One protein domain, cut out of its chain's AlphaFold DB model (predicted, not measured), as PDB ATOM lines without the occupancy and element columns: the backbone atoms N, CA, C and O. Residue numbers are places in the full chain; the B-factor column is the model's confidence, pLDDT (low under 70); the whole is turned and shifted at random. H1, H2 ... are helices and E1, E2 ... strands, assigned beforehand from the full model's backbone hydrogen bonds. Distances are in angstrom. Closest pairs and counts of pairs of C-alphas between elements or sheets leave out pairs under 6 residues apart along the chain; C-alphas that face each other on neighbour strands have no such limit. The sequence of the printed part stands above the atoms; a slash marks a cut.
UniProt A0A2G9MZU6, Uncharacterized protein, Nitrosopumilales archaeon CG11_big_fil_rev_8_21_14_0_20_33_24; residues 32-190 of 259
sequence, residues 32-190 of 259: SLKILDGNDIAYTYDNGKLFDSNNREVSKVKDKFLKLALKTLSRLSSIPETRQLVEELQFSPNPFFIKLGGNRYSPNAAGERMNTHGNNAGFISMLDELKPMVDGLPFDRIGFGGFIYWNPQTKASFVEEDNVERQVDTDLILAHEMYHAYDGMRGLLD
ATOM      1  N   SER A  32       2.266   0.113  20.682       95.19
ATOM      2  CA  SER A  32       1.861   0.769  19.438       95.19
ATOM      3  C   SER A  32       2.821   0.535  18.278       95.19
ATOM      4  O   SER A  32       2.358   0.425  17.145       95.19
ATOM      5  N   LEU A  33       4.130   0.406  18.517       97.56
ATOM      6  CA  LEU A  33       5.103   0.148  17.453       97.56
ATOM      7  C   LEU A  33       5.240  -1.358  17.202       97.56
ATOM      8  O   LEU A  33       5.694  -2.112  18.063       97.56
ATOM      9  N   LYS A  34       4.860  -1.807  16.004       97.69
ATOM     10  CA  LYS A  34       4.872  -3.219  15.607       97.69
ATOM     11  C   LYS A  34       5.692  -3.433  14.343       97.69
ATOM     12  O   LYS A  34       5.822  -2.539  13.513       97.69
ATOM     13  N   ILE A  35       6.207  -4.644  14.171       98.19
ATOM     14  CA  ILE A  35       6.910  -5.084  12.963       98.19
ATOM     15  C   ILE A  35       6.154  -6.279  12.382       98.19
ATOM     16  O   ILE A  35       5.820  -7.211  13.115       98.19
ATOM     17  N   LEU A  36       5.873  -6.243  11.081       97.06
ATOM     18  CA  LEU A  36       5.263  -7.348  10.348       97.06
ATOM     19  C   LEU A  36       6.349  -8.244   9.750       97.06
ATOM     20  O   LEU A  36       7.297  -7.745   9.144       97.06
ATOM     21  N   ASP A  37       6.219  -9.560   9.909       95.94
ATOM     22  CA  ASP A  37       7.087 -10.521   9.223       95.94
ATOM     23  C   ASP A  37       6.677 -10.735   7.753       95.94
ATOM     24  O   ASP A  37       5.740 -10.114   7.245       95.94
ATOM     25  N   GLY A  38       7.372 -11.633   7.044       91.25
ATOM     26  CA  GLY A  38       7.047 -11.959   5.650       91.25
ATOM     27  C   GLY A  38       5.663 -12.590   5.419       91.25
ATOM     28  O   GLY A  38       5.252 -12.700   4.267       91.25
ATOM     29  N   ASN A  39       4.952 -12.997   6.476       92.94
ATOM     30  CA  ASN A  39       3.591 -13.540   6.428       92.94
ATOM     31  C   ASN A  39       2.555 -12.563   7.010       92.94
ATOM     32  O   ASN A  39       1.438 -12.979   7.318       92.94
ATOM     33  N   ASP A  40       2.920 -11.289   7.190       93.69
ATOM     34  CA  ASP A  40       2.082 -10.259   7.809       93.69
ATOM     35  C   ASP A  40       1.675 -10.560   9.268       93.69
ATOM     36  O   ASP A  40       0.683 -10.032   9.776       93.69
ATOM     37  N   ILE A  41       2.466 -11.364   9.989       95.50
ATOM     38  CA  ILE A  41       2.297 -11.569  11.432       95.50
ATOM     39  C   ILE A  41       2.926 -10.390  12.176       95.50
ATOM     40  O   ILE A  41       4.100 -10.076  11.981       95.50
ATOM     41  N   ALA A  42       2.146  -9.757  13.056       96.56
ATOM     42  CA  ALA A  42       2.581  -8.607  13.840       96.56
ATOM     43  C   ALA A  42       3.285  -8.997  15.142       96.56
ATOM     44  O   ALA A  42       2.768  -9.787  15.933       96.56
ATOM     45  N   TYR A  43       4.425  -8.352  15.384       97.94
ATOM     46  CA  TYR A  43       5.204  -8.444  16.612       97.94
ATOM     47  C   TYR A  43       5.335  -7.061  17.233       97.94
ATOM     48  O   TYR A  43       5.760  -6.125  16.558       97.94
ATOM     49  N   THR A  44       4.992  -6.927  18.509       98.00
ATOM     50  CA  THR A  44       5.176  -5.669  19.238       98.00
ATOM     51  C   THR A  44       6.658  -5.470  19.521       98.00
ATOM     52  O   THR A  44       7.305  -6.365  20.066       98.00
ATOM     53  N   TYR A  45       7.196  -4.314  19.145       97.50
ATOM     54  CA  TYR A  45       8.533  -3.892  19.534       97.50
ATOM     55  C   TYR A  45       8.459  -3.144  20.863       97.50
ATOM     56  O   TYR A  45       7.721  -2.167  20.985       97.50
ATOM     57  N   ASP A  46       9.260  -3.572  21.835       95.25
ATOM     58  CA  ASP A  46       9.454  -2.823  23.070       95.25
ATOM     59  C   ASP A  46      10.917  -2.846  23.516       95.25
ATOM     60  O   ASP A  46      11.456  -3.900  23.855       95.25
ATOM     61  N   ASN A  47      11.569  -1.676  23.483       91.12
ATOM     62  CA  ASN A  47      12.914  -1.450  24.025       91.12
ATOM     63  C   ASN A  47      13.950  -2.507  23.594       91.12
ATOM     64  O   ASN A  47      14.677  -3.084  24.406       91.12
ATOM     65  N   GLY A  48      14.013  -2.784  22.289       93.38
ATOM     66  CA  GLY A  48      14.964  -3.740  21.713       93.38
ATOM     67  C   GLY A  48      14.540  -5.208  21.811       93.38
ATOM     68  O   GLY A  48      15.337  -6.090  21.494       93.38
ATOM     69  N   LYS A  49      13.298  -5.484  22.214       95.94
ATOM     70  CA  LYS A  49      12.708  -6.827  22.257       95.94
ATOM     71  C   LYS A  49      11.473  -6.911  21.368       95.94
ATOM     72  O   LYS A  49      10.833  -5.905  21.080       95.94
ATOM     73  N   LEU A  50      11.146  -8.130  20.937       97.50
ATOM     74  CA  LEU A  50       9.924  -8.428  20.192       97.50
ATOM     75  C   LEU A  50       9.008  -9.320  21.021       97.50
ATOM     76  O   LEU A  50       9.474 -10.291  21.618       97.50
ATOM     77  N   PHE A  51       7.714  -9.031  20.989       97.56
ATOM     78  CA  PHE A  51       6.672  -9.794  21.666       97.56
ATOM     79  C   PHE A  51       5.641 -10.285  20.651       97.56
ATOM     80  O   PHE A  51       5.277  -9.564  19.721       97.56
ATOM     81  N   ASP A  52       5.200 -11.534  20.797       96.19
ATOM     82  CA  ASP A  52       4.138 -12.101  19.964       96.19
ATOM     83  C   ASP A  52       2.741 -11.591  20.373       96.19
ATOM     84  O   ASP A  52       2.583 -10.830  21.328       96.19
ATOM     85  N   SER A  53       1.697 -12.035  19.667       93.88
ATOM     86  CA  SER A  53       0.306 -11.659  19.961       93.88
ATOM     87  C   SER A  53      -0.195 -12.090  21.345       93.88
ATOM     88  O   SER A  53      -1.209 -11.576  21.807       93.88
ATOM     89  N   ASN A  54       0.503 -13.014  22.013       95.00
ATOM     90  CA  ASN A  54       0.219 -13.444  23.381       95.00
ATOM     91  C   ASN A  54       1.125 -12.735  24.404       95.00
ATOM     92  O   ASN A  54       1.234 -13.191  25.542       95.00
ATOM     93  N   ASN A  55       1.799 -11.654  23.997       94.81
ATOM     94  CA  ASN A  55       2.742 -10.881  24.798       94.81
ATOM     95  C   ASN A  55       3.938 -11.700  25.325       94.81
ATOM     96  O   ASN A  55       4.467 -11.440  26.407       94.81
ATOM     97  N   ARG A  56       4.370 -12.726  24.582       96.50
ATOM     98  CA  ARG A  56       5.547 -13.534  24.935       96.50
ATOM     99  C   ARG A  56       6.768 -13.039  24.174       96.50
ATOM    100  O   ARG A  56       6.709 -12.875  22.957       96.50
ATOM    101  N   GLU A  57       7.882 -12.864  24.884       97.12
ATOM    102  CA  GLU A  57       9.150 -12.448  24.279       97.12
ATOM    103  C   GLU A  57       9.639 -13.485  23.250       97.12
ATOM    104  O   GLU A  57       9.760 -14.685  23.525       97.12
ATOM    105  N   VAL A  58       9.956 -13.014  22.046       96.00
ATOM    106  CA  VAL A  58      10.479 -13.827  20.949       96.00
ATOM    107  C   VAL A  58      11.988 -13.990  21.119       96.00
ATOM    108  O   VAL A  58      12.787 -13.209  20.610       96.00
ATOM    109  N   SER A  59      12.396 -15.063  21.795       90.06
ATOM    110  CA  SER A  59      13.816 -15.349  22.072       90.06
ATOM    111  C   SER A  59      14.670 -15.638  20.827       90.06
ATOM    112  O   SER A  59      15.887 -15.453  20.847       90.06
ATOM    113  N   LYS A  60      14.063 -16.121  19.733       91.25
ATOM    114  CA  LYS A  60      14.755 -16.430  18.471       91.25
ATOM    115  C   LYS A  60      13.959 -15.927  17.278       91.25
ATOM    116  O   LYS A  60      13.097 -16.629  16.748       91.25
ATOM    117  N   VAL A  61      14.312 -14.739  16.805       93.38
ATOM    118  CA  VAL A  61      13.794 -14.200  15.546       93.38
ATOM    119  C   VAL A  61      14.353 -15.045  14.398       93.38
ATOM    120  O   VAL A  61      15.569 -15.195  14.283       93.38
ATOM    121  N   LYS A  62      13.499 -15.660  13.572       92.12
ATOM    122  CA  LYS A  62      13.927 -16.459  12.401       92.12
ATOM    123  C   LYS A  62      13.844 -15.665  11.105       92.12
ATOM    124  O   LYS A  62      14.757 -15.767  10.285       92.12
ATOM    125  N   ASP A  63      12.778 -14.888  10.966       96.50
ATOM    126  CA  ASP A  63      12.509 -14.059   9.801       96.50
ATOM    127  C   ASP A  63      13.636 -13.038   9.567       96.50
ATOM    128  O   ASP A  63      14.179 -12.448  10.506       96.50
ATOM    129  N   LYS A  64      14.040 -12.881   8.302       95.69
ATOM    130  CA  LYS A  64      15.172 -12.020   7.933       95.69
ATOM    131  C   LYS A  64      14.822 -10.541   8.064       95.69
ATOM    132  O   LYS A  64      15.680  -9.772   8.491       95.69
ATOM    133  N   PHE A  65      13.601 -10.157   7.705       97.06
ATOM    134  CA  PHE A  65      13.151  -8.774   7.784       97.06
ATOM    135  C   PHE A  65      12.997  -8.341   9.243       97.06
ATOM    136  O   PHE A  65      13.582  -7.331   9.623       97.06
ATOM    137  N   LEU A  66      12.360  -9.158  10.091       96.88
ATOM    138  CA  LEU A  66      12.258  -8.894  11.531       96.88
ATOM    139  C   LEU A  66      13.631  -8.698  12.183       96.88
ATOM    140  O   LEU A  66      13.804  -7.788  12.987       96.88
ATOM    141  N   LYS A  67      14.626  -9.531  11.839       96.38
ATOM    142  CA  LYS A  67      16.000  -9.377  12.356       96.38
ATOM    143  C   LYS A  67      16.613  -8.033  11.978       96.38
ATOM    144  O   LYS A  67      17.279  -7.421  12.808       96.38
ATOM    145  N   LEU A  68      16.436  -7.618  10.723       96.88
ATOM    146  CA  LEU A  68      16.972  -6.355  10.222       96.88
ATOM    147  C   LEU A  68      16.272  -5.176  10.891       96.88
ATOM    148  O   LEU A  68      16.955  -4.334  11.455       96.88
ATOM    149  N   ALA A  69      14.940  -5.176  10.928       97.69
ATOM    150  CA  ALA A  69      14.163  -4.124  11.570       97.69
ATOM    151  C   ALA A  69      14.493  -4.004  13.068       97.69
ATOM    152  O   ALA A  69      14.737  -2.904  13.551       97.69
ATOM    153  N   LEU A  70      14.609  -5.127  13.789       97.00
ATOM    154  CA  LEU A  70      15.019  -5.134  15.196       97.00
ATOM    155  C   LEU A  70      16.417  -4.529  15.387       97.00
ATOM    156  O   LEU A  70      16.602  -3.672  16.246       97.00
ATOM    157  N   LYS A  71      17.394  -4.941  14.568       96.19
ATOM    158  CA  LYS A  71      18.764  -4.412  14.623       96.19
ATOM    159  C   LYS A  71      18.797  -2.909  14.330       96.19
ATOM    160  O   LYS A  71      19.489  -2.177  15.035       96.19
ATOM    161  N   THR A  72      18.070  -2.465  13.308       96.69
ATOM    162  CA  THR A  72      17.986  -1.053  12.924       96.69
ATOM    163  C   THR A  72      17.345  -0.230  14.035       96.69
ATOM    164  O   THR A  72      17.943   0.752  14.459       96.69
ATOM    165  N   LEU A  73      16.202  -0.652  14.590       97.50
ATOM    166  CA  LEU A  73      15.572   0.040  15.718       97.50
ATOM    167  C   LEU A  73      16.499   0.099  16.935       97.50
ATOM    168  O   LEU A  73      16.626   1.152  17.541       97.50
ATOM    169  N   SER A  74      17.222  -0.979  17.261       95.38
ATOM    170  CA  SER A  74      18.228  -0.945  18.334       95.38
ATOM    171  C   SER A  74      19.357   0.058  18.077       95.38
ATOM    172  O   SER A  74      19.831   0.684  19.024       95.38
ATOM    173  N   ARG A  75      19.797   0.228  16.822       94.25
ATOM    174  CA  ARG A  75      20.784   1.257  16.457       94.25
ATOM    175  C   ARG A  75      20.187   2.661  16.550       94.25
ATOM    176  O   ARG A  75      20.842   3.543  17.083       94.25
ATOM    177  N   LEU A  76      18.955   2.869  16.092       95.38
ATOM    178  CA  LEU A  76      18.264   4.154  16.222       95.38
ATOM    179  C   LEU A  76      18.041   4.523  17.699       95.38
ATOM    180  O   LEU A  76      18.294   5.654  18.097       95.38
ATOM    181  N   SER A  77      17.688   3.571  18.561       96.00
ATOM    182  CA  SER A  77      17.542   3.817  20.001       96.00
ATOM    183  C   SER A  77      18.862   4.128  20.726       96.00
ATOM    184  O   SER A  77      18.831   4.547  21.887       96.00
ATOM    185  N   SER A  78      20.036   3.937  20.107       93.56
ATOM    186  CA  SER A  78      21.314   4.297  20.742       93.56
ATOM    187  C   SER A  78      21.641   5.790  20.629       93.56
ATOM    188  O   SER A  78      22.383   6.301  21.467       93.56
ATOM    189  N   ILE A  79      21.032   6.494  19.674       92.44
ATOM    190  CA  ILE A  79      21.197   7.932  19.433       92.44
ATOM    191  C   ILE A  79      20.054   8.682  20.145       92.44
ATOM    192  O   ILE A  79      18.910   8.247  20.020       92.44
ATOM    193  N   PRO A  80      20.310   9.766  20.904       92.31
ATOM    194  CA  PRO A  80      19.281  10.442  21.704       92.31
ATOM    195  C   PRO A  80      18.034  10.870  20.918       92.31
ATOM    196  O   PRO A  80      16.916  10.581  21.339       92.31
ATOM    197  N   GLU A  81      18.213  11.495  19.758       88.31
ATOM    198  CA  GLU A  81      17.127  12.071  18.965       88.31
ATOM    199  C   GLU A  81      16.240  10.978  18.357       88.31
ATOM    200  O   GLU A  81      15.015  11.019  18.465       88.31
ATOM    201  N   THR A  82      16.832   9.931  17.780       93.88
ATOM    202  CA  THR A  82      16.054   8.801  17.251       93.88
ATOM    203  C   THR A  82      15.554   7.856  18.339       93.88
ATOM    204  O   THR A  82      14.569   7.157  18.116       93.88
ATOM    205  N   ARG A  83      16.151   7.854  19.538       95.62
ATOM    206  CA  ARG A  83      15.570   7.184  20.710       95.62
ATOM    207  C   ARG A  83      14.246   7.824  21.085       95.62
ATOM    208  O   ARG A  83      13.270   7.095  21.221       95.62
ATOM    209  N   GLN A  84      14.207   9.152  21.186       94.56
ATOM    210  CA  GLN A  84      12.965   9.864  21.471       94.56
ATOM    211  C   GLN A  84      11.906   9.563  20.403       94.56
ATOM    212  O   GLN A  84      10.772   9.261  20.748       94.56
ATOM    213  N   LEU A  85      12.276   9.528  19.117       95.25
ATOM    214  CA  LEU A  85      11.361   9.112  18.047       95.25
ATOM    215  C   LEU A  85      10.793   7.700  18.256       95.25
ATOM    216  O   LEU A  85       9.586   7.495  18.138       95.25
ATOM    217  N   VAL A  86      11.656   6.717  18.534       96.88
ATOM    218  CA  VAL A  86      11.226   5.332  18.785       96.88
ATOM    219  C   VAL A  86      10.266   5.288  19.975       96.88
ATOM    220  O   VAL A  86       9.213   4.660  19.878       96.88
ATOM    221  N   GLU A  87      10.592   5.989  21.061       95.31
ATOM    222  CA  GLU A  87       9.747   6.087  22.252       95.31
ATOM    223  C   GLU A  87       8.386   6.714  21.922       95.31
ATOM    224  O   GLU A  87       7.358   6.109  22.217       95.31
ATOM    225  N   GLU A  88       8.348   7.857  21.237       94.88
ATOM    226  CA  GLU A  88       7.103   8.517  20.818       94.88
ATOM    227  C   GLU A  88       6.193   7.576  20.010       94.88
ATOM    228  O   GLU A  88       4.990   7.502  20.263       94.88
ATOM    229  N   LEU A  89       6.753   6.782  19.092       95.69
ATOM    230  CA  LEU A  89       5.971   5.812  18.316       95.69
ATOM    231  C   LEU A  89       5.510   4.609  19.154       95.69
ATOM    232  O   LEU A  89       4.415   4.095  18.920       95.69
ATOM    233  N   GLN A  90       6.299   4.165  20.137       95.62
ATOM    234  CA  GLN A  90       5.882   3.125  21.085       95.62
ATOM    235  C   GLN A  90       4.730   3.597  21.981       95.62
ATOM    236  O   GLN A  90       3.791   2.838  22.219       95.62
ATOM    237  N   PHE A  91       4.790   4.843  22.455       94.12
ATOM    238  CA  PHE A  91       3.777   5.474  23.302       94.12
ATOM    239  C   PHE A  91       2.622   6.104  22.514       94.12
ATOM    240  O   PHE A  91       1.705   6.656  23.118       94.12
ATOM    241  N   SER A  92       2.626   6.030  21.187       91.94
ATOM    242  CA  SER A  92       1.562   6.595  20.359       91.94
ATOM    243  C   SER A  92       0.188   6.036  20.751       91.94
ATOM    244  O   SER A  92       0.062   4.837  20.989       91.94
ATOM    245  N   PRO A  93      -0.890   6.835  20.754       87.94
ATOM    246  CA  PRO A  93      -2.250   6.317  20.919       87.94
ATOM    247  C   PRO A  93      -2.725   5.528  19.684       87.94
ATOM    248  O   PRO A  93      -3.780   4.898  19.713       87.94
ATOM    249  N   ASN A  94      -1.962   5.572  18.589       87.94
ATOM    250  CA  ASN A  94      -2.274   4.927  17.324       87.94
ATOM    251  C   ASN A  94      -1.234   3.847  16.981       87.94
ATOM    252  O   ASN A  94      -0.036   4.107  17.110       87.94
ATOM    253  N   PRO A  95      -1.650   2.669  16.481       92.06
ATOM    254  CA  PRO A  95      -0.719   1.603  16.137       92.06
ATOM    255  C   PRO A  95       0.042   1.897  14.838       92.06
ATOM    256  O   PRO A  95      -0.525   2.381  13.854       92.06
ATOM    257  N   PHE A  96       1.313   1.514  14.818       95.56
ATOM    258  CA  PHE A  96       2.216   1.596  13.680       95.56
ATOM    259  C   PHE A  96       2.767   0.223  13.317       95.56
ATOM    260  O   PHE A  96       3.093  -0.581  14.187       95.56
ATOM    261  N   PHE A  97       2.914  -0.029  12.022       96.88
ATOM    262  CA  PHE A  97       3.387  -1.303  11.493       96.88
ATOM    263  C   PHE A  97       4.545  -1.076  10.528       96.88
ATOM    264  O   PHE A  97       4.344  -0.604   9.409       96.88
ATOM    265  N   ILE A  98       5.758  -1.441  10.938       98.19
ATOM    266  CA  ILE A  98       6.914  -1.507  10.047       98.19
ATOM    267  C   ILE A  98       6.760  -2.749   9.167       98.19
ATOM    268  O   ILE A  98       6.691  -3.872   9.674       98.19
ATOM    269  N   LYS A  99       6.690  -2.551   7.850       96.75
ATOM    270  CA  LYS A  99       6.418  -3.604   6.864       96.75
ATOM    271  C   LYS A  99       7.424  -3.551   5.721       96.75
ATOM    272  O   LYS A  99       7.817  -2.475   5.276       96.75
ATOM    273  N   LEU A 100       7.803  -4.713   5.197       97.25
ATOM    274  CA  LEU A 100       8.631  -4.776   3.997       97.25
ATOM    275  C   LEU A 100       7.892  -4.144   2.804       97.25
ATOM    276  O   LEU A 100       6.770  -4.530   2.474       97.25
ATOM    277  N   GLY A 101       8.531  -3.192   2.129       96.06
ATOM    278  CA  GLY A 101       7.997  -2.564   0.921       96.06
ATOM    279  C   GLY A 101       8.810  -1.349   0.489       96.06
ATOM    280  O   GLY A 101       9.776  -0.986   1.148       96.06
ATOM    281  N   GLY A 102       8.434  -0.716  -0.626       95.56
ATOM    282  CA  GLY A 102       9.074   0.538  -1.049       95.56
ATOM    283  C   GLY A 102       8.935   1.616   0.027       95.56
ATOM    284  O   GLY A 102       7.829   1.784   0.541       95.56
ATOM    285  N   ASN A 103      10.038   2.296   0.346       95.81
ATOM    286  CA  ASN A 103      10.134   3.263   1.444       95.81
ATOM    287  C   ASN A 103       9.037   4.327   1.333       95.81
ATOM    288  O   ASN A 103       8.958   4.994   0.302       95.81
ATOM    289  N   ARG A 104       8.139   4.364   2.323       94.50
ATOM    290  CA  ARG A 104       7.085   5.378   2.490       94.50
ATOM    291  C   ARG A 104       6.338   5.165   3.804       94.50
ATOM    292  O   ARG A 104       6.050   4.023   4.175       94.50
ATOM    293  N   TYR A 105       5.853   6.237   4.408       93.25
ATOM    294  CA  TYR A 105       4.784   6.182   5.397       93.25
ATOM    295  C   TYR A 105       3.396   6.269   4.742       93.25
ATOM    296  O   TYR A 105       3.138   7.046   3.820       93.25
ATOM    297  N   SER A 106       2.471   5.443   5.224       89.38
ATOM    298  CA  SER A 106       1.083   5.389   4.777       89.38
ATOM    299  C   SER A 106       0.155   5.539   5.986       89.38
ATOM    300  O   SER A 106       0.069   4.601   6.783       89.38
ATOM    301  N   PRO A 107      -0.565   6.669   6.125       82.81
ATOM    302  CA  PRO A 107      -1.356   6.985   7.317       82.81
ATOM    303  C   PRO A 107      -2.708   6.253   7.380       82.81
ATOM    304  O   PRO A 107      -3.653   6.788   7.939       82.81
ATOM    305  N   ASN A 108      -2.828   5.061   6.786       74.75
ATOM    306  CA  ASN A 108      -4.077   4.293   6.772       74.75
ATOM    307  C   ASN A 108      -3.968   3.095   7.723       74.75
ATOM    308  O   ASN A 108      -2.973   2.363   7.675       74.75
ATOM    309  N   ALA A 109      -4.998   2.835   8.529       63.25
ATOM    310  CA  ALA A 109      -5.145   1.538   9.179       63.25
ATOM    311  C   ALA A 109      -5.603   0.467   8.168       63.25
ATOM    312  O   ALA A 109      -6.053   0.757   7.056       63.25
ATOM    313  N   ALA A 110      -5.493  -0.806   8.553       57.59
ATOM    314  CA  ALA A 110      -6.000  -1.903   7.735       57.59
ATOM    315  C   ALA A 110      -7.522  -1.761   7.522       57.59
ATOM    316  O   ALA A 110      -8.286  -1.782   8.482       57.59
ATOM    317  N   GLY A 111      -7.954  -1.638   6.262       56.78
ATOM    318  CA  GLY A 111      -9.370  -1.522   5.885       56.78
ATOM    319  C   GLY A 111      -9.909  -0.091   5.756       56.78
ATOM    320  O   GLY A 111     -11.065   0.075   5.370       56.78
ATOM    321  N   GLU A 112      -9.096   0.934   6.021       60.84
ATOM    322  CA  GLU A 112      -9.482   2.335   5.813       60.84
ATOM    323  C   GLU A 112      -9.278   2.776   4.353       60.84
ATOM    324  O   GLU A 112      -8.470   2.214   3.606       60.84
ATOM    325  N   ARG A 113     -10.047   3.784   3.915       56.47
ATOM    326  CA  ARG A 113      -9.901   4.354   2.570       56.47
ATOM    327  C   ARG A 113      -8.582   5.115   2.474       56.47
ATOM    328  O   ARG A 113      -8.250   5.928   3.326       56.47
ATOM    329  N   MET A 114      -7.856   4.888   1.382       56.59
ATOM    330  CA  MET A 114      -6.591   5.569   1.136       56.59
ATOM    331  C   MET A 114      -6.801   7.089   1.051       56.59
ATOM    332  O   MET A 114      -7.698   7.546   0.344       56.59
ATOM    333  N   ASN A 115      -5.947   7.863   1.727       53.56
ATOM    334  CA  ASN A 115      -5.910   9.334   1.673       53.56
ATOM    335  C   ASN A 115      -7.135  10.064   2.265       53.56
ATOM    336  O   ASN A 115      -7.278  11.263   2.041       53.56
ATOM    337  N   THR A 116      -8.003   9.400   3.035       51.34
ATOM    338  CA  THR A 116      -9.088  10.087   3.774       51.34
ATOM    339  C   THR A 116      -8.649  10.635   5.131       51.34
ATOM    340  O   THR A 116      -9.429  11.285   5.821       51.34
ATOM    341  N   HIS A 117      -7.398  10.391   5.514       55.75
ATOM    342  CA  HIS A 117      -6.794  10.911   6.735       55.75
ATOM    343  C   HIS A 117      -6.410  12.368   6.509       55.75
ATOM    344  O   HIS A 117      -5.242  12.695   6.302       55.75
ATOM    345  N   GLY A 118      -7.430  13.230   6.499       51.88
ATOM    346  CA  GLY A 118      -7.261  14.650   6.752       51.88
ATOM    347  C   GLY A 118      -6.603  14.767   8.114       51.88
ATOM    348  O   GLY A 118      -7.239  14.624   9.151       51.88
ATOM    349  N   ASN A 119      -5.290  14.899   8.116       60.12
ATOM    350  CA  ASN A 119      -4.570  15.252   9.312       60.12
ATOM    351  C   ASN A 119      -4.946  16.687   9.706       60.12
ATOM    352  O   ASN A 119      -5.420  17.473   8.878       60.12
ATOM    353  N   ASN A 120      -4.716  17.047  10.966       59.88
ATOM    354  CA  ASN A 120      -4.945  18.414  11.423       59.88
ATOM    355  C   ASN A 120      -4.241  19.446  10.533       59.88
ATOM    356  O   ASN A 120      -4.772  20.528  10.404       59.88
ATOM    357  N   ALA A 121      -3.120  19.135   9.874       58.59
ATOM    358  CA  ALA A 121      -2.454  20.036   8.933       58.59
ATOM    359  C   ALA A 121      -3.355  20.445   7.757       58.59
ATOM    360  O   ALA A 121      -3.474  21.632   7.463       58.59
ATOM    361  N   GLY A 122      -4.029  19.484   7.117       62.47
ATOM    362  CA  GLY A 122      -4.998  19.773   6.060       62.47
ATOM    363  C   GLY A 122      -6.196  20.566   6.581       62.47
ATOM    364  O   GLY A 122      -6.658  21.487   5.916       62.47
ATOM    365  N   PHE A 123      -6.663  20.267   7.795       66.19
ATOM    366  CA  PHE A 123      -7.733  21.031   8.442       66.19
ATOM    367  C   PHE A 123      -7.312  22.458   8.814       66.19
ATOM    368  O   PHE A 123      -8.053  23.399   8.556       66.19
ATOM    369  N   ILE A 124      -6.129  22.626   9.394       67.81
ATOM    370  CA  ILE A 124      -5.540  23.910   9.762       67.81
ATOM    371  C   ILE A 124      -5.384  24.765   8.509       67.81
ATOM    372  O   ILE A 124      -5.821  25.905   8.515       67.81
ATOM    373  N   SER A 125      -4.878  24.197   7.411       65.25
ATOM    374  CA  SER A 125      -4.855  24.867   6.106       65.25
ATOM    375  C   SER A 125      -6.261  25.249   5.628       65.25
ATOM    376  O   SER A 125      -6.457  26.379   5.204       65.25
ATOM    377  N   MET A 126      -7.270  24.378   5.751       65.94
ATOM    378  CA  MET A 126      -8.654  24.735   5.394       65.94
ATOM    379  C   MET A 126      -9.224  25.873   6.254       65.94
ATOM    380  O   MET A 126      -9.906  26.744   5.717       65.94
ATOM    381  N   LEU A 127      -8.958  25.868   7.565       66.44
ATOM    382  CA  LEU A 127      -9.384  26.915   8.495       66.44
ATOM    383  C   LEU A 127      -8.666  28.242   8.248       66.44
ATOM    384  O   LEU A 127      -9.295  29.295   8.312       66.44
ATOM    385  N   ASP A 128      -7.360  28.197   8.012       65.56
ATOM    386  CA  ASP A 128      -6.529  29.377   7.785       65.56
ATOM    387  C   ASP A 128      -6.830  30.009   6.416       65.56
ATOM    388  O   ASP A 128      -6.997  31.219   6.303       65.56
ATOM    389  N   GLU A 129      -7.036  29.181   5.388       64.62
ATOM    390  CA  GLU A 129      -7.383  29.617   4.028       64.62
ATOM    391  C   GLU A 129      -8.888  29.906   3.844       64.62
ATOM    392  O   GLU A 129      -9.321  30.209   2.730       64.62
ATOM    393  N   LEU A 130      -9.699  29.795   4.909       58.22
ATOM    394  CA  LEU A 130     -11.158  29.991   4.907       58.22
ATOM    395  C   LEU A 130     -11.889  29.196   3.803       58.22
ATOM    396  O   LEU A 130     -12.890  29.649   3.238       58.22
ATOM    397  N   LYS A 131     -11.390  28.002   3.464       53.81
ATOM    398  CA  LYS A 131     -11.952  27.176   2.387       53.81
ATOM    399  C   LYS A 131     -13.207  26.424   2.855       53.81
ATOM    400  O   LYS A 131     -13.240  25.934   3.983       53.81
ATOM    401  N   PRO A 132     -14.235  26.273   1.991       45.53
ATOM    402  CA  PRO A 132     -15.408  25.477   2.322       45.53
ATOM    403  C   PRO A 132     -15.010  24.022   2.581       45.53
ATOM    404  O   PRO A 132     -14.312  23.398   1.782       45.53
ATOM    405  N   MET A 133     -15.466  23.491   3.710       55.06
ATOM    406  CA  MET A 133     -15.165  22.131   4.143       55.06
ATOM    407  C   MET A 133     -16.095  21.136   3.442       55.06
ATOM    408  O   MET A 133     -17.285  21.401   3.275       55.06
ATOM    409  N   VAL A 134     -15.560  19.984   3.039       53.75
ATOM    410  CA  VAL A 134     -16.372  18.874   2.518       53.75
ATOM    411  C   VAL A 134     -16.917  18.066   3.698       53.75
ATOM    412  O   VAL A 134     -16.159  17.716   4.606       53.75
ATOM    413  N   ASP A 135     -18.214  17.749   3.680       45.62
ATOM    414  CA  ASP A 135     -18.846  16.871   4.670       45.62
ATOM    415  C   ASP A 135     -18.134  15.507   4.741       45.62
ATOM    416  O   ASP A 135     -17.854  14.877   3.718       45.62
ATOM    417  N   GLY A 136     -17.861  15.026   5.960       50.22
ATOM    418  CA  GLY A 136     -17.253  13.710   6.200       50.22
ATOM    419  C   GLY A 136     -15.729  13.693   6.360       50.22
ATOM    420  O   GLY A 136     -15.151  12.612   6.461       50.22
ATOM    421  N   LEU A 137     -15.071  14.853   6.424       54.34
ATOM    422  CA  LEU A 137     -13.711  14.935   6.958       54.34
ATOM    423  C   LEU A 137     -13.748  14.649   8.479       54.34
ATOM    424  O   LEU A 137     -14.533  15.279   9.191       54.34
ATOM    425  N   PRO A 138     -12.972  13.677   8.993       53.12
ATOM    426  CA  PRO A 138     -13.029  13.300  10.403       53.12
ATOM    427  C   PRO A 138     -12.371  14.379  11.277       53.12
ATOM    428  O   PRO A 138     -11.154  14.534  11.270       53.12
ATOM    429  N   PHE A 139     -13.182  15.126  12.033       57.88
ATOM    430  CA  PHE A 139     -12.731  16.141  13.009       57.88
ATOM    431  C   PHE A 139     -12.818  15.665  14.460       57.88
ATOM    432  O   PHE A 139     -12.505  16.404  15.392       57.88
ATOM    433  N   ASP A 140     -13.297  14.445  14.667       57.97
ATOM    434  CA  ASP A 140     -13.444  13.814  15.973       57.97
ATOM    435  C   ASP A 140     -12.147  13.149  16.459       57.97
ATOM    436  O   ASP A 140     -12.054  12.775  17.630       57.97
ATOM    437  N   ARG A 141     -11.127  13.042  15.596       64.06
ATOM    438  CA  ARG A 141      -9.845  12.404  15.912       64.06
ATOM    439  C   ARG A 141      -8.655  13.222  15.420       64.06
ATOM    440  O   ARG A 141      -8.570  13.593  14.257       64.06
ATOM    441  N   ILE A 142      -7.690  13.430  16.315       69.75
ATOM    442  CA  ILE A 142      -6.390  14.026  16.000       69.75
ATOM    443  C   ILE A 142      -5.389  12.915  15.685       69.75
ATOM    444  O   ILE A 142      -5.101  12.078  16.541       69.75
ATOM    445  N   GLY A 143      -4.827  12.973  14.476       77.56
ATOM    446  CA  GLY A 143      -3.713  12.135  14.046       77.56
ATOM    447  C   GLY A 143      -4.048  10.656  13.844       77.56
ATOM    448  O   GLY A 143      -5.111  10.159  14.220       77.56
ATOM    449  N   PHE A 144      -3.124   9.948  13.196       80.88
ATOM    450  CA  PHE A 144      -3.336   8.581  12.726       80.88
ATOM    451  C   PHE A 144      -2.093   7.709  12.908       80.88
ATOM    452  O   PHE A 144      -0.969   8.196  13.001       80.88
ATOM    453  N   GLY A 145      -2.329   6.400  12.980       86.88
ATOM    454  CA  GLY A 145      -1.287   5.377  12.942       86.88
ATOM    455  C   GLY A 145      -0.946   5.017  11.499       86.88
ATOM    456  O   GLY A 145      -1.088   5.841  10.599       86.88
ATOM    457  N   GLY A 146      -0.545   3.775  11.249       91.06
ATOM    458  CA  GLY A 146      -0.485   3.241   9.888       91.06
ATOM    459  C   GLY A 146       0.748   2.403   9.599       91.06
ATOM    460  O   GLY A 146       1.339   1.801  10.494       91.06
ATOM    461  N   PHE A 147       1.125   2.340   8.327       94.25
ATOM    462  CA  PHE A 147       2.207   1.484   7.854       94.25
ATOM    463  C   PHE A 147       3.450   2.302   7.519       94.25
ATOM    464  O   PHE A 147       3.385   3.248   6.738       94.25
ATOM    465  N   ILE A 148       4.585   1.885   8.068       97.31
ATOM    466  CA  ILE A 148       5.916   2.386   7.736       97.31
ATOM    467  C   ILE A 148       6.539   1.336   6.819       97.31
ATOM    468  O   ILE A 148       7.013   0.291   7.270       97.31
ATOM    469  N   TYR A 149       6.464   1.561   5.512       97.00
ATOM    470  CA  TYR A 149       7.082   0.662   4.552       97.00
ATOM    471  C   TYR A 149       8.571   0.950   4.478       97.00
ATOM    472  O   TYR A 149       8.972   2.100   4.319       97.00
ATOM    473  N   TRP A 150       9.378  -0.100   4.556       98.00
ATOM    474  CA  TRP A 150      10.826   0.013   4.492       98.00
ATOM    475  C   TRP A 150      11.431  -1.150   3.721       98.00
ATOM    476  O   TRP A 150      11.082  -2.317   3.929       98.00
ATOM    477  N   ASN A 151      12.370  -0.826   2.837       97.00
ATOM    478  CA  ASN A 151      13.172  -1.796   2.124       97.00
ATOM    479  C   ASN A 151      14.630  -1.710   2.603       97.00
ATOM    480  O   ASN A 151      15.367  -0.817   2.175       97.00
ATOM    481  N   PRO A 152      15.099  -2.678   3.413       95.94
ATOM    482  CA  PRO A 152      16.476  -2.692   3.905       95.94
ATOM    483  C   PRO A 152      17.523  -2.907   2.804       95.94
ATOM    484  O   PRO A 152      18.716  -2.804   3.074       95.94
ATOM    485  N   GLN A 153      17.101  -3.247   1.581       95.00
ATOM    486  CA  GLN A 153      17.978  -3.451   0.427       95.00
ATOM    487  C   GLN A 153      18.068  -2.224  -0.487       95.00
ATOM    488  O   GLN A 153      18.762  -2.284  -1.506       95.00
ATOM    489  N   THR A 154      17.360  -1.135  -0.172       94.31
ATOM    490  CA  THR A 154      17.420   0.088  -0.974       94.31
ATOM    491  C   THR A 154      18.856   0.601  -1.046       94.31
ATOM    492  O   THR A 154      19.524   0.782  -0.033       94.31
ATOM    493  N   LYS A 155      19.323   0.858  -2.268       92.19
ATOM    494  CA  LYS A 155      20.573   1.572  -2.528       92.19
ATOM    495  C   LYS A 155      20.216   3.031  -2.776       92.19
ATOM    496  O   LYS A 155      19.878   3.384  -3.901       92.19
ATOM    497  N   ALA A 156      20.202   3.829  -1.715       89.50
ATOM    498  CA  ALA A 156      19.994   5.267  -1.814       89.50
ATOM    499  C   ALA A 156      21.334   5.990  -1.707       89.50
ATOM    500  O   ALA A 156      22.192   5.600  -0.909       89.50
ATOM    501  N   SER A 157      21.467   7.051  -2.489       91.88
ATOM    502  CA  SER A 157      22.547   8.016  -2.384       91.88
ATOM    503  C   SER A 157      21.947   9.410  -2.346       91.88
ATOM    504  O   SER A 157      20.920   9.647  -2.980       91.88
ATOM    505  N   PHE A 158      22.577  10.311  -1.601       92.06
ATOM    506  CA  PHE A 158      22.156  11.703  -1.505       92.06
ATOM    507  C   PHE A 158      23.341  12.622  -1.750       92.06
ATOM    508  O   PHE A 158      24.473  12.295  -1.389       92.06
ATOM    509  N   VAL A 159      23.069  13.778  -2.348       92.50
ATOM    510  CA  VAL A 159      24.037  14.872  -2.423       92.50
ATOM    511  C   VAL A 159      24.108  15.536  -1.056       92.50
ATOM    512  O   VAL A 159      23.084  15.913  -0.483       92.50
ATOM    513  N   GLU A 160      25.319  15.645  -0.527       93.00
ATOM    514  CA  GLU A 160      25.571  16.202   0.799       93.00
ATOM    515  C   GLU A 160      25.986  17.686   0.732       93.00
ATOM    516  O   GLU A 160      26.205  18.233  -0.349       93.00
ATOM    517  N   GLU A 161      26.115  18.351   1.883       92.00
ATOM    518  CA  GLU A 161      26.464  19.781   2.030       92.00
ATOM    519  C   GLU A 161      27.778  20.198   1.323       92.00
ATOM    520  O   GLU A 161      28.025  21.375   1.063       92.00
ATOM    521  N   ASP A 162      28.639  19.246   0.956       92.44
ATOM    522  CA  ASP A 162      29.855  19.479   0.168       92.44
ATOM    523  C   ASP A 162      29.686  19.205  -1.335       92.44
ATOM    524  O   ASP A 162      30.674  19.135  -2.062       92.44
ATOM    525  N   ASN A 163      28.441  19.074  -1.805       90.12
ATOM    526  CA  ASN A 163      28.060  18.745  -3.181       90.12
ATOM    527  C   ASN A 163      28.569  17.388  -3.683       90.12
ATOM    528  O   ASN A 163      28.652  17.166  -4.891       90.12
ATOM    529  N   VAL A 164      28.898  16.464  -2.780       91.62
ATOM    530  CA  VAL A 164      29.288  15.102  -3.146       91.62
ATOM    531  C   VAL A 164      28.122  14.155  -2.897       91.62
ATOM    532  O   VAL A 164      27.535  14.140  -1.819       91.62
ATOM    533  N   GLU A 165      27.802  13.340  -3.898       92.50
ATOM    534  CA  GLU A 165      26.823  12.266  -3.762       92.50
ATOM    535  C   GLU A 165      27.444  11.065  -3.031       92.50
ATOM    536  O   GLU A 165      28.481  10.538  -3.448       92.50
ATOM    537  N   ARG A 166      26.817  10.618  -1.937       92.38
ATOM    538  CA  ARG A 166      27.267   9.458  -1.150       92.38
ATOM    539  C   ARG A 166      26.126   8.497  -0.870       92.38
ATOM    540  O   ARG A 166      24.994   8.911  -0.629       92.38
ATOM    541  N   GLN A 167      26.447   7.205  -0.873       92.88
ATOM    542  CA  GLN A 167      25.514   6.165  -0.456       92.88
ATOM    543  C   GLN A 167      25.252   6.269   1.048       92.88
ATOM    544  O   GLN A 167      26.174   6.513   1.828       92.88
ATOM    545  N   VAL A 168      24.007   6.030   1.450       89.81
ATOM    546  CA  VAL A 168      23.582   6.112   2.850       89.81
ATOM    547  C   VAL A 168      23.146   4.761   3.401       89.81
ATOM    548  O   VAL A 168      22.671   3.887   2.670       89.81
ATOM    549  N   ASP A 169      23.286   4.605   4.717       91.44
ATOM    550  CA  ASP A 169      22.729   3.467   5.444       91.44
ATOM    551  C   ASP A 169      21.194   3.481   5.357       91.44
ATOM    552  O   ASP A 169      20.546   4.514   5.542       91.44
ATOM    553  N   THR A 170      20.582   2.314   5.147       93.19
ATOM    554  CA  THR A 170      19.116   2.182   5.063       93.19
ATOM    555  C   THR A 170      18.402   2.457   6.387       93.19
ATOM    556  O   THR A 170      17.190   2.674   6.385       93.19
ATOM    557  N   ASP A 171      19.149   2.505   7.494       93.44
ATOM    558  CA  ASP A 171      18.672   2.908   8.817       93.44
ATOM    559  C   ASP A 171      18.169   4.366   8.813       93.44
ATOM    560  O   ASP A 171      17.138   4.661   9.416       93.44
ATOM    561  N   LEU A 172      18.848   5.260   8.075       95.00
ATOM    562  CA  LEU A 172      18.441   6.663   7.914       95.00
ATOM    563  C   LEU A 172      17.120   6.782   7.154       95.00
ATOM    564  O   LEU A 172      16.280   7.608   7.492       95.00
ATOM    565  N   ILE A 173      16.912   5.908   6.169       95.56
ATOM    566  CA  ILE A 173      15.667   5.866   5.401       95.56
ATOM    567  C   ILE A 173      14.510   5.393   6.287       95.56
ATOM    568  O   ILE A 173      13.419   5.943   6.207       95.56
ATOM    569  N   LEU A 174      14.726   4.403   7.163       97.31
ATOM    570  CA  LEU A 174      13.684   4.006   8.115       97.31
ATOM    571  C   LEU A 174      13.352   5.151   9.081       97.31
ATOM    572  O   LEU A 174      12.175   5.412   9.316       97.31
ATOM    573  N   ALA A 175      14.369   5.841   9.609       96.75
ATOM    574  CA  ALA A 175      14.165   6.998  10.477       96.75
ATOM    575  C   ALA A 175      13.351   8.096   9.772       96.75
ATOM    576  O   ALA A 175      12.388   8.591  10.351       96.75
ATOM    577  N   HIS A 176      13.662   8.392   8.504       97.00
ATOM    578  CA  HIS A 176      12.901   9.319   7.661       97.00
ATOM    579  C   HIS A 176      11.401   8.981   7.638       97.00
ATOM    580  O   HIS A 176      10.559   9.811   7.978       97.00
ATOM    581  N   GLU A 177      11.050   7.731   7.328       97.44
ATOM    582  CA  GLU A 177       9.643   7.307   7.297       97.44
ATOM    583  C   GLU A 177       8.990   7.278   8.689       97.44
ATOM    584  O   GLU A 177       7.785   7.498   8.831       97.44
ATOM    585  N   MET A 178       9.771   7.030   9.743       97.81
ATOM    586  CA  MET A 178       9.306   7.135  11.126       97.81
ATOM    587  C   MET A 178       9.009   8.588  11.525       97.81
ATOM    588  O   MET A 178       8.082   8.811  12.303       97.81
ATOM    589  N   TYR A 179       9.717   9.582  10.977       95.69
ATOM    590  CA  TYR A 179       9.391  10.996  11.192       95.69
ATOM    591  C   TYR A 179       8.064  11.383  10.549       95.69
ATOM    592  O   TYR A 179       7.243  12.036  11.196       95.69
ATOM    593  N   HIS A 180       7.791  10.888   9.341       94.38
ATOM    594  CA  HIS A 180       6.463  11.019   8.739       94.38
ATOM    595  C   HIS A 180       5.377  10.389   9.616       94.38
ATOM    596  O   HIS A 180       4.314  10.980   9.806       94.38
ATOM    597  N   ALA A 181       5.643   9.224  10.215       94.00
ATOM    598  CA  ALA A 181       4.719   8.592  11.156       94.00
ATOM    599  C   ALA A 181       4.493   9.432  12.427       94.00
ATOM    600  O   ALA A 181       3.356   9.565  12.885       94.00
ATOM    601  N   TYR A 182       5.550  10.046  12.964       93.25
ATOM    602  CA  TYR A 182       5.485  10.930  14.129       93.25
ATOM    603  C   TYR A 182       4.673  12.207  13.856       93.25
ATOM    604  O   TYR A 182       3.825  12.603  14.663       93.25
ATOM    605  N   ASP A 183       4.849  12.830  12.690       89.25
ATOM    606  CA  ASP A 183       3.971  13.916  12.241       89.25
ATOM    607  C   ASP A 183       2.535  13.409  12.014       89.25
ATOM    608  O   ASP A 183       1.570  14.070  12.405       89.25
ATOM    609  N   GLY A 184       2.370  12.203  11.467       86.75
ATOM    610  CA  GLY A 184       1.084  11.534  11.267       86.75
ATOM    611  C   GLY A 184       0.259  11.381  12.550       86.75
ATOM    612  O   GLY A 184      -0.893  11.825  12.586       86.75
ATOM    613  N   MET A 185       0.836  10.838  13.630       87.06
ATOM    614  CA  MET A 185       0.114  10.649  14.907       87.06
ATOM    615  C   MET A 185      -0.270  11.950  15.603       87.06
ATOM    616  O   MET A 185      -1.216  11.956  16.387       87.06
ATOM    617  N   ARG A 186       0.425  13.055  15.318       83.69
ATOM    618  CA  ARG A 186       0.087  14.385  15.852       83.69
ATOM    619  C   ARG A 186      -0.901  15.139  14.960       83.69
ATOM    620  O   ARG A 186      -1.416  16.190  15.338       83.69
ATOM    621  N   GLY A 187      -1.182  14.599  13.774       80.00
ATOM    622  CA  GLY A 187      -1.977  15.262  12.754       80.00
ATOM    623  C   GLY A 187      -1.218  16.381  12.034       80.00
ATOM    624  O   GLY A 187      -1.854  17.244  11.454       80.00
ATOM    625  N   LEU A 188       0.112  16.384  12.051       81.94
ATOM    626  CA  LEU A 188       0.963  17.468  11.543       81.94
ATOM    627  C   LEU A 188       1.637  17.163  10.194       81.94
ATOM    628  O   LEU A 188       2.449  17.961   9.747       81.94
ATOM    629  N   LEU A 189       1.308  16.035   9.544       83.44
ATOM    630  CA  LEU A 189       1.859  15.609   8.237       83.44
ATOM    631  C   LEU A 189       1.509  16.561   7.057       83.44
ATOM    632  O   LEU A 189       0.698  16.235   6.187       83.44
ATOM    633  N   ASP A 190       2.051  17.771   7.047       81.88
ATOM    634  CA  ASP A 190       1.685  18.824   6.099       81.88
ATOM    635  C   ASP A 190       2.161  18.528   4.671       81.88
ATOM    636  O   ASP A 190       3.351  18.556   4.368       81.88
TER     637      ASP A 190
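This is residues 32 to 190 of the 259 residues of an uncharacterized protein of Nitrosopumilales archaeon CG11_big_fil_rev_8_21_14_0_20_33_24 (UniProt A0A2G9MZU6). A strongly twisted wall of six strands has the longest helix, H4, running along one end of it over E6 and E5, while H1 is beside its other strands and H2 completes a crossed group of three helices with H1 and H4. From this body a small hairpin, E7 and E8, reaches away in one direction, and a loose arm made of H3 and the stretches before and after it reaches away in another. The printed part has 159 residues with four named helices and eight named strands, in the order E1 E2 E3 H1 H2 E4 E5 H3 E6 E7 E8 H4; the class is mixed, helices and strands. The large sheet runs E3 E2 E1 E4 E6 E5 and is mixed. The whole is compact, with a radius of gyration of the C-alphas of 17.1 A, and spans 53 by 50 by 28 A.

The inner strands E1, residues 33 to 36, and E4, residues 96 to 100, are parallel neighbours, with N 34 and O 96 at 2.8 A. E6, residues 146 to 150, is the parallel neighbour of E4, with N 148 and O 97 at 2.8 A. The edge strand E5, residues 104 to 106, is antiparallel to E6, with N 106 and O 147 at 2.8 A. E2, residues 42 to 46, and the other edge strand E3, residues 49 to 51, complete a meander with E1, each strand the antiparallel neighbour of the one before; E1 and E2 form a hairpin with N 35 and O 43 at 2.8 A, and E2 and E3 form another with N 44 and O 51 at 2.9 A. H4, residues 170 to 186, is on the sheet at a height of 8.2 A, over E6 and E5, and runs along the strands, at 11 degrees to E6 on the local plane; its closest C-alphas to E6 are Leu 174 and Trp 150, 6.1 A apart. H1, residues 64 to 76, is on the sheet at a height of 5.3 A, only just over none of its strands, with 2 of its C-alphas on E4. H1 and H4 only just touch, with 3 pairs of C-alphas within 8 A, the closest those of Thr 72 and Asp 171 at 5.7 A, and are about perpendicular at 75 degrees. H2, residues 80 to 90, stands at the sheet's level and touches H4 at a steep tilt of 54 degrees, the closest C-alphas being Leu 89 and Tyr 182, 6.6 A apart. H2 also touches H1, with the C-alphas of Thr 82 and Leu 76 closest at 5.2 A. E3, H1 H2 and E4 make a split strand-helix-strand unit, two strands running the same way with helices between them in the chain and E2 E1 between them in the sheet; its crossover is left-handed. H3, residues 120 to 128, is not on the sheet and is close to H4 but not clearly touching it, with the C-alphas of Asn 120 and Arg 186 at 7.8 A. E7, residues 157 to 159, and E8, residues 165 to 167, form an antiparallel hairpin with N 166 and O 158 at 2.9 A. In H1, H2, H3 and H4 every O i to N i+4 pair is within hydrogen-bond range.

E1 begins at C-alpha 33 (5.103, 0.148, 17.453), and H4 ends at C-alpha 186 (0.087, 14.385, 15.852), 25.0 A from its first C-alpha. From first to last C-alpha, H1 measures 18.4 A, H2 15.3 A, H3 11.7 A, E4 13.2 A, and E2 and E6 12.9 A each. H3 begins at C-alpha 120 (-4.945, 18.414, 11.423).

The C-alphas farthest apart are those of Lys 60 and Leu 130, 54.9 A. The printed part has no cut. The links E3 to H1, E5 to H3 and H3 to E6 are long, with 12, 13 and 17 residues. The mean pLDDT of the printed part is 85.9; residues 109 to 142 are under 70, and H3, at a mean of 64, lies among them.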